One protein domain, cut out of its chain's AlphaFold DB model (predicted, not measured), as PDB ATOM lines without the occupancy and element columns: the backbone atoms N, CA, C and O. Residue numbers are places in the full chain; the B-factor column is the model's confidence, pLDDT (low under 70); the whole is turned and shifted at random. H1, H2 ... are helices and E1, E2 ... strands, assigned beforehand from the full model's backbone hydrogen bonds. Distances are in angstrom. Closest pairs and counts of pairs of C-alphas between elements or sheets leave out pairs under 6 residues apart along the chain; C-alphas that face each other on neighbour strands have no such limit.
ATOM      1  N   SER A   8     -16.577 -31.196  -3.658       80.88
ATOM      2  CA  SER A   8     -17.285 -32.196  -2.840       80.88
ATOM      3  C   SER A   8     -18.028 -31.575  -1.651       80.88
ATOM      4  O   SER A   8     -19.208 -31.848  -1.447       80.88
ATOM      5  N   SER A   9     -17.394 -30.657  -0.911       85.19
ATOM      6  CA  SER A   9     -18.056 -29.991   0.223       85.19
ATOM      7  C   SER A   9     -19.257 -29.137  -0.199       85.19
ATOM      8  O   SER A   9     -20.271 -29.121   0.490       85.19
ATOM      9  N   VAL A  10     -19.183 -28.481  -1.363       88.75
ATOM     10  CA  VAL A  10     -20.306 -27.704  -1.917       88.75
ATOM     11  C   VAL A  10     -21.444 -28.628  -2.357       88.75
ATOM     12  O   VAL A  10     -22.613 -28.321  -2.130       88.75
ATOM     13  N   ALA A  11     -21.112 -29.773  -2.959       87.31
ATOM     14  CA  ALA A  11     -22.098 -30.777  -3.338       87.31
ATOM     15  C   ALA A  11     -22.807 -31.366  -2.109       87.31
ATOM     16  O   ALA A  11     -24.029 -31.505  -2.124       87.31
ATOM     17  N   LEU A  12     -22.069 -31.647  -1.029       90.25
ATOM     18  CA  LEU A  12     -22.639 -32.122   0.230       90.25
ATOM     19  C   LEU A  12     -23.595 -31.103   0.851       90.25
ATOM     20  O   LEU A  12     -24.714 -31.480   1.187       90.25
ATOM     21  N   ASP A  13     -23.199 -29.832   0.944       90.69
ATOM     22  CA  ASP A  13     -24.071 -28.766   1.457       90.69
ATOM     23  C   ASP A  13     -25.383 -28.696   0.654       90.69
ATOM     24  O   ASP A  13     -26.468 -28.644   1.231       90.69
ATOM     25  N   SER A  14     -25.294 -28.790  -0.678       91.69
ATOM     26  CA  SER A  14     -26.468 -28.799  -1.559       91.69
ATOM     27  C   SER A  14     -27.375 -30.014  -1.333       91.69
ATOM     28  O   SER A  14     -28.599 -29.884  -1.356       91.69
ATOM     29  N   VAL A  15     -26.808 -31.201  -1.096       90.69
ATOM     30  CA  VAL A  15     -27.605 -32.401  -0.793       90.69
ATOM     31  C   VAL A  15     -28.253 -32.316   0.584       90.69
ATOM     32  O   VAL A  15     -29.409 -32.705   0.721       90.69
ATOM     33  N   LEU A  16     -27.557 -31.787   1.592       91.44
ATOM     34  CA  LEU A  16     -28.126 -31.589   2.928       91.44
ATOM     35  C   LEU A  16     -29.305 -30.609   2.893       91.44
ATOM     36  O   LEU A  16     -30.353 -30.910   3.462       91.44
ATOM     37  N   GLU A  17     -29.190 -29.513   2.141       91.00
ATOM     38  CA  GLU A  17     -30.302 -28.584   1.906       91.00
ATOM     39  C   GLU A  17     -31.490 -29.290   1.230       91.00
ATOM     40  O   GLU A  17     -32.638 -29.140   1.645       91.00
ATOM     41  N   GLN A  18     -31.237 -30.138   0.226       89.75
ATOM     42  CA  GLN A  18     -32.300 -30.916  -0.418       89.75
ATOM     43  C   GLN A  18     -32.968 -31.919   0.525       89.75
ATOM     44  O   GLN A  18     -34.169 -32.150   0.388       89.75
ATOM     45  N   ILE A  19     -32.221 -32.510   1.462       89.94
ATOM     46  CA  ILE A  19     -32.768 -33.399   2.491       89.94
ATOM     47  C   ILE A  19     -33.720 -32.616   3.398       89.94
ATOM     48  O   ILE A  19     -34.837 -33.070   3.619       89.94
ATOM     49  N   GLU A  20     -33.323 -31.435   3.871       86.75
ATOM     50  CA  GLU A  20     -34.161 -30.598   4.741       86.75
ATOM     51  C   GLU A  20     -35.425 -30.095   4.034       86.75
ATOM     52  O   GLU A  20     -36.506 -30.101   4.618       86.75
ATOM     53  N   VAL A  21     -35.310 -29.704   2.762       88.62
ATOM     54  CA  VAL A  21     -36.440 -29.182   1.980       88.62
ATOM     55  C   VAL A  21     -37.414 -30.287   1.567       88.62
ATOM     56  O   VAL A  21     -38.621 -30.058   1.543       88.62
ATOM     57  N   GLN A  22     -36.918 -31.473   1.196       87.06
ATOM     58  CA  GLN A  22     -37.759 -32.553   0.663       87.06
ATOM     59  C   GLN A  22     -38.227 -33.550   1.726       87.06
ATOM     60  O   GLN A  22     -39.173 -34.284   1.464       87.06
ATOM     61  N   LEU A  23     -37.603 -33.625   2.901       83.50
ATOM     62  CA  LEU A  23     -38.072 -34.474   4.001       83.50
ATOM     63  C   LEU A  23     -38.797 -33.641   5.060       83.50
ATOM     64  O   LEU A  23     -38.434 -33.638   6.232       83.50
ATOM     65  N   ASP A  24     -39.865 -32.963   4.647       78.25
ATOM     66  CA  ASP A  24     -40.732 -32.152   5.514       78.25
ATOM     67  C   ASP A  24     -41.744 -32.982   6.339       78.25
ATOM     68  O   ASP A  24     -42.614 -32.437   7.019       78.25
ATOM     69  N   GLY A  25     -41.651 -34.316   6.270       71.62
ATOM     70  CA  GLY A  25     -42.570 -35.267   6.899       71.62
ATOM     71  C   GLY A  25     -43.732 -35.716   6.006       71.62
ATOM     72  O   GLY A  25     -44.403 -36.692   6.343       71.62
ATOM     73  N   THR A  26     -43.957 -35.075   4.854       73.12
ATOM     74  CA  THR A  26     -44.969 -35.502   3.868       73.12
ATOM     75  C   THR A  26     -44.374 -36.376   2.770       73.12
ATOM     76  O   THR A  26     -45.014 -37.316   2.291       73.12
ATOM     77  N   THR A  27     -43.124 -36.103   2.399       81.94
ATOM     78  CA  THR A  27     -42.369 -36.864   1.409       81.94
ATOM     79  C   THR A  27     -41.230 -37.630   2.062       81.94
ATOM     80  O   THR A  27     -40.448 -37.103   2.842       81.94
ATOM     81  N   SER A  28     -41.132 -38.916   1.727       86.06
ATOM     82  CA  SER A  28     -40.108 -39.825   2.262       86.06
ATOM     83  C   SER A  28     -38.968 -40.087   1.271       86.06
ATOM     84  O   SER A  28     -38.229 -41.059   1.424       86.06
ATOM     85  N   ILE A  29     -38.880 -39.280   0.209       88.50
ATOM     86  CA  ILE A  29     -37.948 -39.464  -0.904       88.50
ATOM     87  C   ILE A  29     -37.294 -38.128  -1.235       88.50
ATOM     88  O   ILE A  29     -37.995 -37.175  -1.573       88.50
ATOM     89  N   VAL A  30     -35.962 -38.099  -1.239       89.88
ATOM     90  CA  VAL A  30     -35.175 -36.955  -1.713       89.88
ATOM     91  C   VAL A  30     -34.719 -37.216  -3.141       89.88
ATOM     92  O   VAL A  30     -34.192 -38.286  -3.447       89.88
ATOM     93  N   LYS A  31     -34.932 -36.248  -4.028       91.19
ATOM     94  CA  LYS A  31     -34.499 -36.276  -5.429       91.19
ATOM     95  C   LYS A  31     -33.285 -35.379  -5.590       91.19
ATOM     96  O   LYS A  31     -33.402 -34.174  -5.374       91.19
ATOM     97  N   ILE A  32     -32.173 -35.962  -6.015       91.50
ATOM     98  CA  ILE A  32     -30.881 -35.297  -6.159       91.50
ATOM     99  C   ILE A  32     -30.468 -35.353  -7.633       91.50
ATOM    100  O   ILE A  32     -30.545 -36.422  -8.241       91.50
ATOM    101  N   PRO A  33     -30.052 -34.239  -8.255       89.94
ATOM    102  CA  PRO A  33     -29.493 -34.266  -9.605       89.94
ATOM    103  C   PRO A  33     -28.240 -35.152  -9.680       89.94
ATOM    104  O   PRO A  33     -27.366 -35.048  -8.816       89.94
ATOM    105  N   SER A  34     -28.105 -35.964 -10.734       85.06
ATOM    106  CA  SER A  34     -26.937 -36.850 -10.911       85.06
ATOM    107  C   SER A  34     -25.613 -36.084 -10.930       85.06
ATOM    108  O   SER A  34     -24.626 -36.551 -10.372       85.06
ATOM    109  N   GLY A  35     -25.603 -34.861 -11.475       84.75
ATOM    110  CA  GLY A  35     -24.432 -33.983 -11.428       84.75
ATOM    111  C   GLY A  35     -23.951 -33.703 -10.001       84.75
ATOM    112  O   GLY A  35     -22.766 -33.836  -9.727       84.75
ATOM    113  N   THR A  36     -24.859 -33.390  -9.069       87.75
ATOM    114  CA  THR A  36     -24.515 -33.156  -7.655       87.75
ATOM    115  C   THR A  36     -24.020 -34.436  -6.984       87.75
ATOM    116  O   THR A  36     -23.057 -34.399  -6.223       87.75
ATOM    117  N   PHE A  37     -24.642 -35.575  -7.300       88.31
ATOM    118  CA  PHE A  37     -24.228 -36.878  -6.783       88.31
ATOM    119  C   PHE A  37     -22.813 -37.274  -7.231       88.31
ATOM    120  O   PHE A  37     -22.032 -37.760  -6.422       88.31
ATOM    121  N   ASN A  38     -22.442 -37.001  -8.482       87.75
ATOM    122  CA  ASN A  38     -21.120 -37.354  -9.013       87.75
ATOM    123  C   ASN A  38     -19.968 -36.573  -8.361       87.75
ATOM    124  O   ASN A  38     -18.827 -37.029  -8.386       87.75
ATOM    125  N   PHE A  39     -20.250 -35.409  -7.769       87.88
ATOM    126  CA  PHE A  39     -19.257 -34.634  -7.021       87.88
ATOM    127  C   PHE A  39     -19.144 -35.044  -5.548       87.88
ATOM    128  O   PHE A  39     -18.214 -34.595  -4.880       87.88
ATOM    129  N   LEU A  40     -20.052 -35.883  -5.038       88.12
ATOM    130  CA  LEU A  40     -19.987 -36.404  -3.677       88.12
ATOM    131  C   LEU A  40     -18.965 -37.540  -3.581       88.12
ATOM    132  O   LEU A  40     -19.139 -38.612  -4.167       88.12
ATOM    133  N   ASP A  41     -17.936 -37.328  -2.766       88.81
ATOM    134  CA  ASP A  41     -17.023 -38.393  -2.359       88.81
ATOM    135  C   ASP A  41     -17.702 -39.408  -1.415       88.81
ATOM    136  O   ASP A  41     -18.838 -39.236  -0.963       88.81
ATOM    137  N   ALA A  42     -17.004 -40.506  -1.114       87.62
ATOM    138  CA  ALA A  42     -17.536 -41.574  -0.268       87.62
ATOM    139  C   ALA A  42     -17.935 -41.084   1.138       87.62
ATOM    140  O   ALA A  42     -18.904 -41.582   1.719       87.62
ATOM    141  N   GLU A  43     -17.215 -40.099   1.681       89.44
ATOM    142  CA  GLU A  43     -17.497 -39.528   2.997       89.44
ATOM    143  C   GLU A  43     -18.758 -38.655   2.967       89.44
ATOM    144  O   GLU A  43     -19.630 -38.801   3.828       89.44
ATOM    145  N   GLY A  44     -18.909 -37.824   1.937       90.12
ATOM    146  CA  GLY A  44     -20.094 -37.019   1.676       90.12
ATOM    147  C   GLY A  44     -21.325 -37.882   1.420       90.12
ATOM    148  O   GLY A  44     -22.381 -37.641   2.003       90.12
ATOM    149  N   GLN A  45     -21.193 -38.958   0.637       91.31
ATOM    150  CA  GLN A  45     -22.275 -39.925   0.448       91.31
ATOM    151  C   GLN A  45     -22.689 -40.566   1.781       91.31
ATOM    152  O   GLN A  45     -23.880 -40.667   2.079       91.31
ATOM    153  N   ALA A  46     -21.727 -40.969   2.617       91.50
ATOM    154  CA  ALA A  46     -22.014 -41.529   3.935       91.50
ATOM    155  C   ALA A  46     -22.643 -40.496   4.889       91.50
ATOM    156  O   ALA A  46     -23.520 -40.842   5.682       91.50
ATOM    157  N   ALA A  47     -22.227 -39.229   4.830       92.56
ATOM    158  CA  ALA A  47     -22.821 -38.141   5.605       92.56
ATOM    159  C   ALA A  47     -24.278 -37.880   5.193       92.56
ATOM    160  O   ALA A  47     -25.161 -37.878   6.052       92.56
ATOM    161  N   ALA A  48     -24.552 -37.772   3.892       92.19
ATOM    162  CA  ALA A  48     -25.900 -37.592   3.362       92.19
ATOM    163  C   ALA A  48     -26.829 -38.768   3.721       92.19
ATOM    164  O   ALA A  48     -27.941 -38.545   4.200       92.19
ATOM    165  N   LYS A  49     -26.360 -40.021   3.587       93.62
ATOM    166  CA  LYS A  49     -27.119 -41.212   4.019       93.62
ATOM    167  C   LYS A  49     -27.448 -41.174   5.507       93.62
ATOM    168  O   LYS A  49     -28.586 -41.455   5.880       93.62
ATOM    169  N   ARG A  50     -26.478 -40.821   6.359       93.31
ATOM    170  CA  ARG A  50     -26.686 -40.701   7.811       93.31
ATOM    171  C   ARG A  50     -27.747 -39.653   8.134       93.31
ATOM    172  O   ARG A  50     -28.652 -39.953   8.905       93.31
ATOM    173  N   GLN A  51     -27.673 -38.481   7.507       91.69
ATOM    174  CA  GLN A  51     -28.638 -37.409   7.734       91.69
ATOM    175  C   GLN A  51     -30.047 -37.806   7.288       91.69
ATOM    176  O   GLN A  51     -30.990 -37.711   8.069       91.69
ATOM    177  N   ALA A  52     -30.196 -38.325   6.068       90.62
ATOM    178  CA  ALA A  52     -31.494 -38.780   5.578       90.62
ATOM    179  C   ALA A  52     -32.065 -39.922   6.434       90.62
ATOM    180  O   ALA A  52     -33.261 -39.938   6.713       90.62
ATOM    181  N   SER A  53     -31.218 -40.843   6.904       92.12
ATOM    182  CA  SER A  53     -31.657 -41.935   7.781       92.12
ATOM    183  C   SER A  53     -32.156 -41.430   9.136       92.12
ATOM    184  O   SER A  53     -33.122 -41.964   9.676       92.12
ATOM    185  N   LEU A  54     -31.519 -40.385   9.675       91.06
ATOM    186  CA  LEU A  54     -31.917 -39.754  10.933       91.06
ATOM    187  C   LEU A  54     -33.292 -39.090  10.806       91.06
ATOM    188  O   LEU A  54     -34.130 -39.268  11.684       91.06
ATOM    189  N   VAL A  55     -33.540 -38.384   9.700       87.31
ATOM    190  CA  VAL A  55     -34.828 -37.715   9.447       87.31
ATOM    191  C   VAL A  55     -35.945 -38.725   9.155       87.31
ATOM    192  O   VAL A  55     -37.060 -38.566   9.644       87.31
ATOM    193  N   LEU A  56     -35.661 -39.787   8.394       85.44
ATOM    194  CA  LEU A  56     -36.654 -40.806   8.027       85.44
ATOM    195  C   LEU A  56     -36.932 -41.835   9.134       85.44
ATOM    196  O   LEU A  56     -37.925 -42.554   9.045       85.44
ATOM    197  N   GLY A  57     -36.047 -41.968  10.127       86.75
ATOM    198  CA  GLY A  57     -36.119 -43.017  11.154       86.75
ATOM    199  C   GLY A  57     -35.821 -44.435  10.637       86.75
ATOM    200  O   GLY A  57     -35.958 -45.413  11.374       86.75
ATOM    201  N   HIS A  58     -35.399 -44.562   9.379       87.06
ATOM    202  CA  HIS A  58     -35.081 -45.817   8.703       87.06
ATOM    203  C   HIS A  58     -33.803 -45.658   7.886       87.06
ATOM    204  O   HIS A  58     -33.450 -44.548   7.497       87.06
ATOM    205  N   GLN A  59     -33.127 -46.767   7.582       89.44
ATOM    206  CA  GLN A  59     -31.929 -46.733   6.748       89.44
ATOM    207  C   GLN A  59     -32.267 -46.199   5.348       89.44
ATOM    208  O   GLN A  59     -33.114 -46.756   4.642       89.44
ATOM    209  N   ALA A  60     -31.597 -45.110   4.975       91.50
ATOM    210  CA  ALA A  60     -31.688 -44.486   3.667       91.50
ATOM    211  C   ALA A  60     -30.469 -44.849   2.815       91.50
ATOM    212  O   ALA A  60     -29.323 -44.794   3.272       91.50
ATOM    213  N   GLU A  61     -30.720 -45.167   1.553       92.44
ATOM    214  CA  GLU A  61     -29.689 -45.459   0.566       92.44
ATOM    215  C   GLU A  61     -29.904 -44.634  -0.699       92.44
ATOM    216  O   GLU A  61     -30.993 -44.108  -0.947       92.44
ATOM    217  N   PHE A  62     -28.829 -44.499  -1.478       92.62
ATOM    218  CA  PHE A  62     -28.918 -43.911  -2.804       92.62
ATOM    219  C   PHE A  62     -29.418 -44.955  -3.787       92.62
ATOM    220  O   PHE A  62     -29.034 -46.120  -3.702       92.62
ATOM    221  N   TYR A  63     -30.221 -44.507  -4.740       91.00
ATOM    222  CA  TYR A  63     -30.774 -45.332  -5.791       91.00
ATOM    223  C   TYR A  63     -30.812 -44.563  -7.111       91.00
ATOM    224  O   TYR A  63     -31.257 -43.416  -7.148       91.00
ATOM    225  N   LEU A  64     -30.392 -45.195  -8.202       87.94
ATOM    226  CA  LEU A  64     -30.529 -44.644  -9.554       87.94
ATOM    227  C   LEU A  64     -31.868 -45.069 -10.164       87.94
ATOM    228  O   LEU A  64     -32.316 -46.188  -9.926       87.94
ATOM    229  N   ASP A  65     -32.523 -44.216 -10.952       82.50
ATOM    230  CA  ASP A  65     -33.711 -44.631 -11.711       82.50
ATOM    231  C   ASP A  65     -33.291 -45.203 -13.063       82.50
ATOM    232  O   ASP A  65     -32.667 -44.511 -13.863       82.50
ATOM    233  N   SER A  66     -33.715 -46.424 -13.380       77.44
ATOM    234  CA  SER A  66     -33.535 -46.972 -14.732       77.44
ATOM    235  C   SER A  66     -34.234 -46.146 -15.824       77.44
ATOM    236  O   SER A  66     -33.859 -46.228 -16.989       77.44
ATOM    237  N   ARG A  67     -35.252 -45.343 -15.479       71.69
ATOM    238  CA  ARG A  67     -36.015 -44.519 -16.436       71.69
ATOM    239  C   ARG A  67     -35.480 -43.102 -16.598       71.69
ATOM    240  O   ARG A  67     -35.913 -42.409 -17.517       71.69
ATOM    241  N   CYS A  68     -34.637 -42.630 -15.680       69.50
ATOM    242  CA  CYS A  68     -34.035 -41.307 -15.791       69.50
ATOM    243  C   CYS A  68     -32.591 -41.317 -15.288       69.50
ATOM    244  O   CYS A  68     -32.315 -41.555 -14.120       69.50
ATOM    245  N   ASP A  69     -31.679 -41.007 -16.201       69.06
ATOM    246  CA  ASP A  69     -30.232 -40.938 -15.991       69.06
ATOM    247  C   ASP A  69     -29.799 -39.737 -15.131       69.06
ATOM    248  O   ASP A  69     -28.754 -39.755 -14.482       69.06
ATOM    249  N   ASN A  70     -30.617 -38.685 -15.088       81.50
ATOM    250  CA  ASN A  70     -30.247 -37.415 -14.468       81.50
ATOM    251  C   ASN A  70     -30.724 -37.241 -13.011       81.50
ATOM    252  O   ASN A  70     -30.672 -36.129 -12.470       81.50
ATOM    253  N   ARG A  71     -31.239 -38.296 -12.362       86.25
ATOM    254  CA  ARG A  71     -31.688 -38.223 -10.963       86.25
ATOM    255  C   ARG A  71     -31.260 -39.427 -10.134       86.25
ATOM    256  O   ARG A  71     -31.433 -40.574 -10.528       86.25
ATOM    257  N   VAL A  72     -30.818 -39.120  -8.921       89.88
ATOM    258  CA  VAL A  72     -30.526 -40.067  -7.848       89.88
ATOM    259  C   VAL A  72     -31.538 -39.853  -6.732       89.88
ATOM    260  O   VAL A  72     -31.807 -38.726  -6.318       89.88
ATOM    261  N   TYR A  73     -32.119 -40.936  -6.242       91.19
ATOM    262  CA  TYR A  73     -33.023 -40.926  -5.104       91.19
ATOM    263  C   TYR A  73     -32.266 -41.259  -3.828       91.19
ATOM    264  O   TYR A  73     -31.462 -42.183  -3.820       91.19
ATOM    265  N   LEU A  74     -32.554 -40.546  -2.744       91.81
ATOM    266  CA  LEU A  74     -32.099 -40.883  -1.399       91.81
ATOM    267  C   LEU A  74     -33.325 -41.127  -0.521       91.81
ATOM    268  O   LEU A  74     -34.091 -40.204  -0.232       91.81
ATOM    269  N   ALA A  75     -33.553 -42.390  -0.169       90.38
ATOM    270  CA  ALA A  75     -34.735 -42.830   0.566       90.38
ATOM    271  C   ALA A  75     -34.535 -44.239   1.138       90.38
ATOM    272  O   ALA A  75     -33.538 -44.897   0.859       90.38
ATOM    273  N   SER A  76     -35.509 -44.727   1.903       88.56
ATOM    274  CA  SER A  76     -35.621 -46.159   2.205       88.56
ATOM    275  C   SER A  76     -36.379 -46.870   1.081       88.56
ATOM    276  O   SER A  76     -37.413 -46.360   0.647       88.56
ATOM    277  N   LEU A  77     -35.922 -48.048   0.640       82.62
ATOM    278  CA  LEU A  77     -36.517 -48.791  -0.484       82.62
ATOM    279  C   LEU A  77     -38.037 -48.989  -0.352       82.62
ATOM    280  O   LEU A  77     -38.771 -48.808  -1.319       82.62
ATOM    281  N   ALA A  78     -38.523 -49.278   0.859       78.19
ATOM    282  CA  ALA A  78     -39.952 -49.468   1.134       78.19
ATOM    283  C   ALA A  78     -40.804 -48.214   0.849       78.19
ATOM    284  O   ALA A  78     -41.997 -48.313   0.538       78.19
ATOM    285  N   ASN A  79     -40.187 -47.036   0.931       77.75
ATOM    286  CA  ASN A  79     -40.833 -45.747   0.721       77.75
ATOM    287  C   ASN A  79     -40.716 -45.256  -0.728       77.75
ATOM    288  O   ASN A  79     -41.405 -44.308  -1.109       77.75
ATOM    289  N   ILE A  80     -39.900 -45.907  -1.562       77.75
ATOM    290  CA  ILE A  80     -39.736 -45.558  -2.974       77.75
ATOM    291  C   ILE A  80     -40.900 -46.141  -3.777       77.75
ATOM    292  O   ILE A  80     -40.864 -47.264  -4.272       77.75
ATOM    293  N   LYS A  81     -41.958 -45.341  -3.924       69.94
ATOM    294  CA  LYS A  81     -43.125 -45.652  -4.764       69.94
ATOM    295  C   LYS A  81     -43.199 -44.691  -5.944       69.94
ATOM    296  O   LYS A  81     -44.095 -43.851  -6.030       69.94
ATOM    297  N   ILE A  82     -42.235 -44.775  -6.859       66.50
ATOM    298  CA  ILE A  82     -42.218 -43.925  -8.056       66.50
ATOM    299  C   ILE A  82     -43.215 -44.503  -9.069       66.50
ATOM    300  O   ILE A  82     -42.855 -45.271  -9.962       66.50
ATOM    301  N   HIS A  83     -44.490 -44.150  -8.886       58.94
ATOM    302  CA  HIS A  83     -45.677 -44.676  -9.579       58.94
ATOM    303  C   HIS A  83     -46.018 -46.150  -9.286       58.94
ATOM    304  O   HIS A  83     -47.202 -46.479  -9.230       58.94
ATOM    305  N   HIS A  84     -45.024 -47.007  -9.039       68.12
ATOM    306  CA  HIS A  84     -45.179 -48.427  -8.700       68.12
ATOM    307  C   HIS A  84     -44.165 -48.850  -7.628       68.12
ATOM    308  O   HIS A  84     -43.256 -48.084  -7.295       68.12
ATOM    309  N   ALA A  85     -44.332 -50.063  -7.087       73.94
ATOM    310  CA  ALA A  85     -43.269 -50.707  -6.322       73.94
ATOM    311  C   ALA A  85     -42.007 -50.790  -7.195       73.94
ATOM    312  O   ALA A  85     -42.099 -50.895  -8.420       73.94
ATOM    313  N   CYS A  86     -40.843 -50.657  -6.573       79.25
ATOM    314  CA  CYS A  86     -39.564 -50.732  -7.260       79.25
ATOM    315  C   CYS A  86     -38.715 -51.812  -6.595       79.25
ATOM    316  O   CYS A  86     -38.695 -51.923  -5.370       79.25
ATOM    317  N   GLU A  87     -38.016 -52.594  -7.406       83.25
ATOM    318  CA  GLU A  87     -36.982 -53.512  -6.946       83.25
ATOM    319  C   GLU A  87     -35.620 -52.849  -7.172       83.25
ATOM    320  O   GLU A  87     -35.365 -52.306  -8.247       83.25
ATOM    321  N   ALA A  88     -34.755 -52.860  -6.163       86.62
ATOM    322  CA  ALA A  88     -33.390 -52.365  -6.286       86.62
ATOM    323  C   ALA A  88     -32.456 -53.528  -6.637       86.62
ATOM    324  O   ALA A  88     -32.387 -54.501  -5.888       86.62
ATOM    325  N   ARG A  89     -31.721 -53.423  -7.749       85.75
ATOM    326  CA  ARG A  89     -30.710 -54.416  -8.142       85.75
ATOM    327  C   ARG A  89     -29.343 -53.765  -8.310       85.75
ATOM    328  O   ARG A  89     -29.226 -52.661  -8.842       85.75
ATOM    329  N   MET A  90     -28.307 -54.468  -7.863       87.56
ATOM    330  CA  MET A  90     -26.919 -54.086  -8.113       87.56
ATOM    331  C   MET A  90     -26.530 -54.511  -9.526       87.56
ATOM    332  O   MET A  90     -26.564 -55.699  -9.841       87.56
ATOM    333  N   ILE A  91     -26.160 -53.544 -10.364       83.12
ATOM    334  CA  ILE A  91     -25.656 -53.800 -11.715       83.12
ATOM    335  C   ILE A  91     -24.126 -53.673 -11.688       83.12
ATOM    336  O   ILE A  91     -23.619 -52.667 -11.177       83.12
ATOM    337  N   PRO A  92     -23.371 -54.645 -12.230       81.94
ATOM    338  CA  PRO A  92     -21.927 -54.515 -12.400       81.94
ATOM    339  C   PRO A  92     -21.567 -53.226 -13.156       81.94
ATOM    340  O   PRO A  92     -22.153 -52.935 -14.195       81.94
ATOM    341  N   GLY A  93     -20.621 -52.448 -12.627       77.25
ATOM    342  CA  GLY A  93     -20.222 -51.146 -13.185       77.25
ATOM    343  C   GLY A  93     -20.898 -49.934 -12.537       77.25
ATOM    344  O   GLY A  93     -20.404 -48.821 -12.687       77.25
ATOM    345  N   PHE A  94     -21.957 -50.128 -11.744       78.75
ATOM    346  CA  PHE A  94     -22.589 -49.052 -10.979       78.75
ATOM    347  C   PHE A  94     -22.245 -49.147  -9.490       78.75
ATOM    348  O   PHE A  94     -22.315 -50.207  -8.871       78.75
ATOM    349  N   HIS A  95     -21.910 -48.004  -8.887       81.81
ATOM    350  CA  HIS A  95     -21.585 -47.898  -7.456       81.81
ATOM    351  C   HIS A  95     -22.821 -47.780  -6.549       81.81
ATOM    352  O   HIS A  95     -22.699 -47.715  -5.326       81.81
ATOM    353  N   VAL A  96     -24.012 -47.728  -7.146       87.12
ATOM    354  CA  VAL A  96     -25.296 -47.499  -6.481       87.12
ATOM    355  C   VAL A  96     -26.328 -48.455  -7.084       87.12
ATOM    356  O   VAL A  96     -26.309 -48.651  -8.302       87.12
ATOM    357  N   PRO A  97     -27.229 -49.048  -6.281       89.25
ATOM    358  CA  PRO A  97     -28.297 -49.890  -6.806       89.25
ATOM    359  C   PRO A  97     -29.217 -49.117  -7.759       89.25
ATOM    360  O   PRO A  97     -29.560 -47.954  -7.527       89.25
ATOM    361  N   VAL A  98     -29.662 -49.796  -8.813       88.81
ATOM    362  CA  VAL A  98     -30.598 -49.254  -9.800       88.81
ATOM    363  C   VAL A  98     -32.003 -49.752  -9.483       88.81
ATOM    364  O   VAL A  98     -32.214 -50.936  -9.213       88.81
ATOM    365  N   LEU A  99     -32.969 -48.837  -9.499       87.44
ATOM    366  CA  LEU A  99     -34.384 -49.115  -9.299       87.44
ATOM    367  C   LEU A  99     -35.025 -49.545 -10.604       87.44
ATOM    368  O   LEU A  99     -35.012 -48.828 -11.611       87.44
ATOM    369  N   PHE A 100     -35.683 -50.690 -10.529       82.19
ATOM    370  CA  PHE A 100     -36.504 -51.245 -11.579       82.19
ATOM    371  C   PHE A 100     -37.962 -51.152 -11.140       82.19
ATOM    372  O   PHE A 100     -38.328 -51.741 -10.118       82.19
ATOM    373  N   PRO A 101     -38.817 -50.407 -11.862       77.44
ATOM    374  CA  PRO A 101     -40.236 -50.393 -11.558       77.44
ATOM    375  C   PRO A 101     -40.788 -51.800 -11.781       77.44
ATOM    376  O   PRO A 101     -40.756 -52.321 -12.896       77.44
ATOM    377  N   THR A 102     -41.316 -52.417 -10.728       74.19
ATOM    378  CA  THR A 102     -42.045 -53.671 -10.868       74.19
ATOM    379  C   THR A 102     -43.333 -53.331 -11.606       74.19
ATOM    380  O   THR A 102     -44.164 -52.560 -11.112       74.19
TER     381      THR A 102
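AT A GLANCE: This is residues 8 to 102 of the 330 residues of the protein "HMG box domain-containing protein" of Xylaria flabelliformis (UniProt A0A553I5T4). A strongly twisted sheet of five strands is covered at its E1, E3 and E2 end by two long helices, H1 and H3, side by side, while its other end, the hairpin E4 and E5, reaches away from them. The short helix H2 sits over E3, just after E1. The printed part has 95 residues, with three named helices and five named strands in the order H1 E1 H2 H3 E2 E3 E4 E5, in the mixed class of helices and strands. The mixed sheet has the order E1, E3, E2, E5, E4, with E2 and E5 parallel and its other neighbours antiparallel. The whole is compact, with a radius of gyration of the C-alphas of 12.3 A and spans of 34 by 32 by 19 A.

IN THESE COORDINATES: The strands are E1, residues 29 to 33; E3, residues 68 to 75, the longest at 16.4 A; E2, residues 61 to 65; E5, residues 98 to 101; and E4, residues 86 to 89. E3 bends by 65 degrees at residue 71. H1, residues 8 to 22, is 20.8 A long and begins at C-alpha 8 (-17.285, -32.196, -2.840). H3, residues 42 to 56, is 20.9 A long, and H2 holds residues 34 to 38. E5 ends at C-alpha 101 (-40.236, -50.393, -11.558).

HOW THE PARTS SIT: E1 and E3 are antiparallel, with N 32 and O 72 within hydrogen-bond range at 2.8 A. The hairpin E2 and E3 has N 63 and O 73 at 2.8 A. E2 and E5 are parallel at 60 degrees, with N 99 and O 64 at 2.8 A. The hairpin E4 and E5 has N 100 and O 87 at 2.8 A. H1 and H3 are on one face of the sheet, in two layers, helices on a sheet. H1 lies over E1 at a height over the sheet of 9.4 A, slantwise to it at 35 degrees on the local plane; their closest C-alphas, Gln 22 and Val 30, are 5.6 A apart. H3 lies over E3 and E2, across E2 at 74 degrees on the local plane, which 6 C-alphas of the sheet only just give. H1 and H3 touch, C-alphas of Leu 12 and Gly 44 closest at 5.7 A, at a shallow tilt of 14 degrees, the same way. Residues 11 to 15 of H1 touch H2, closest at the C-alphas of Ala 11 and Thr 36, 5.5 A. H2 is on the sheet over E3, at a height of 7.3 A. H2 and H3 are only just apart, at 8.1 A. E1, H2 H3 and E2 form a split strand-helix-strand unit, two strands running the same way with E3 between them, and its crossover is right-handed. In H1, H2 and H3 every O i to N i+4 pair is within hydrogen-bond range.

THE WHOLE: The two C-alphas farthest apart, those of Ser 9 and Thr 102, are 35.5 A apart. The printed part has no cut and no long link; the links H1 to E1, E3 to E4 and E4 to E5 are short, and the others are tight. The mean pLDDT of the printed part is 85.1, with residues 68 to 69 and 81 to 84 under 70.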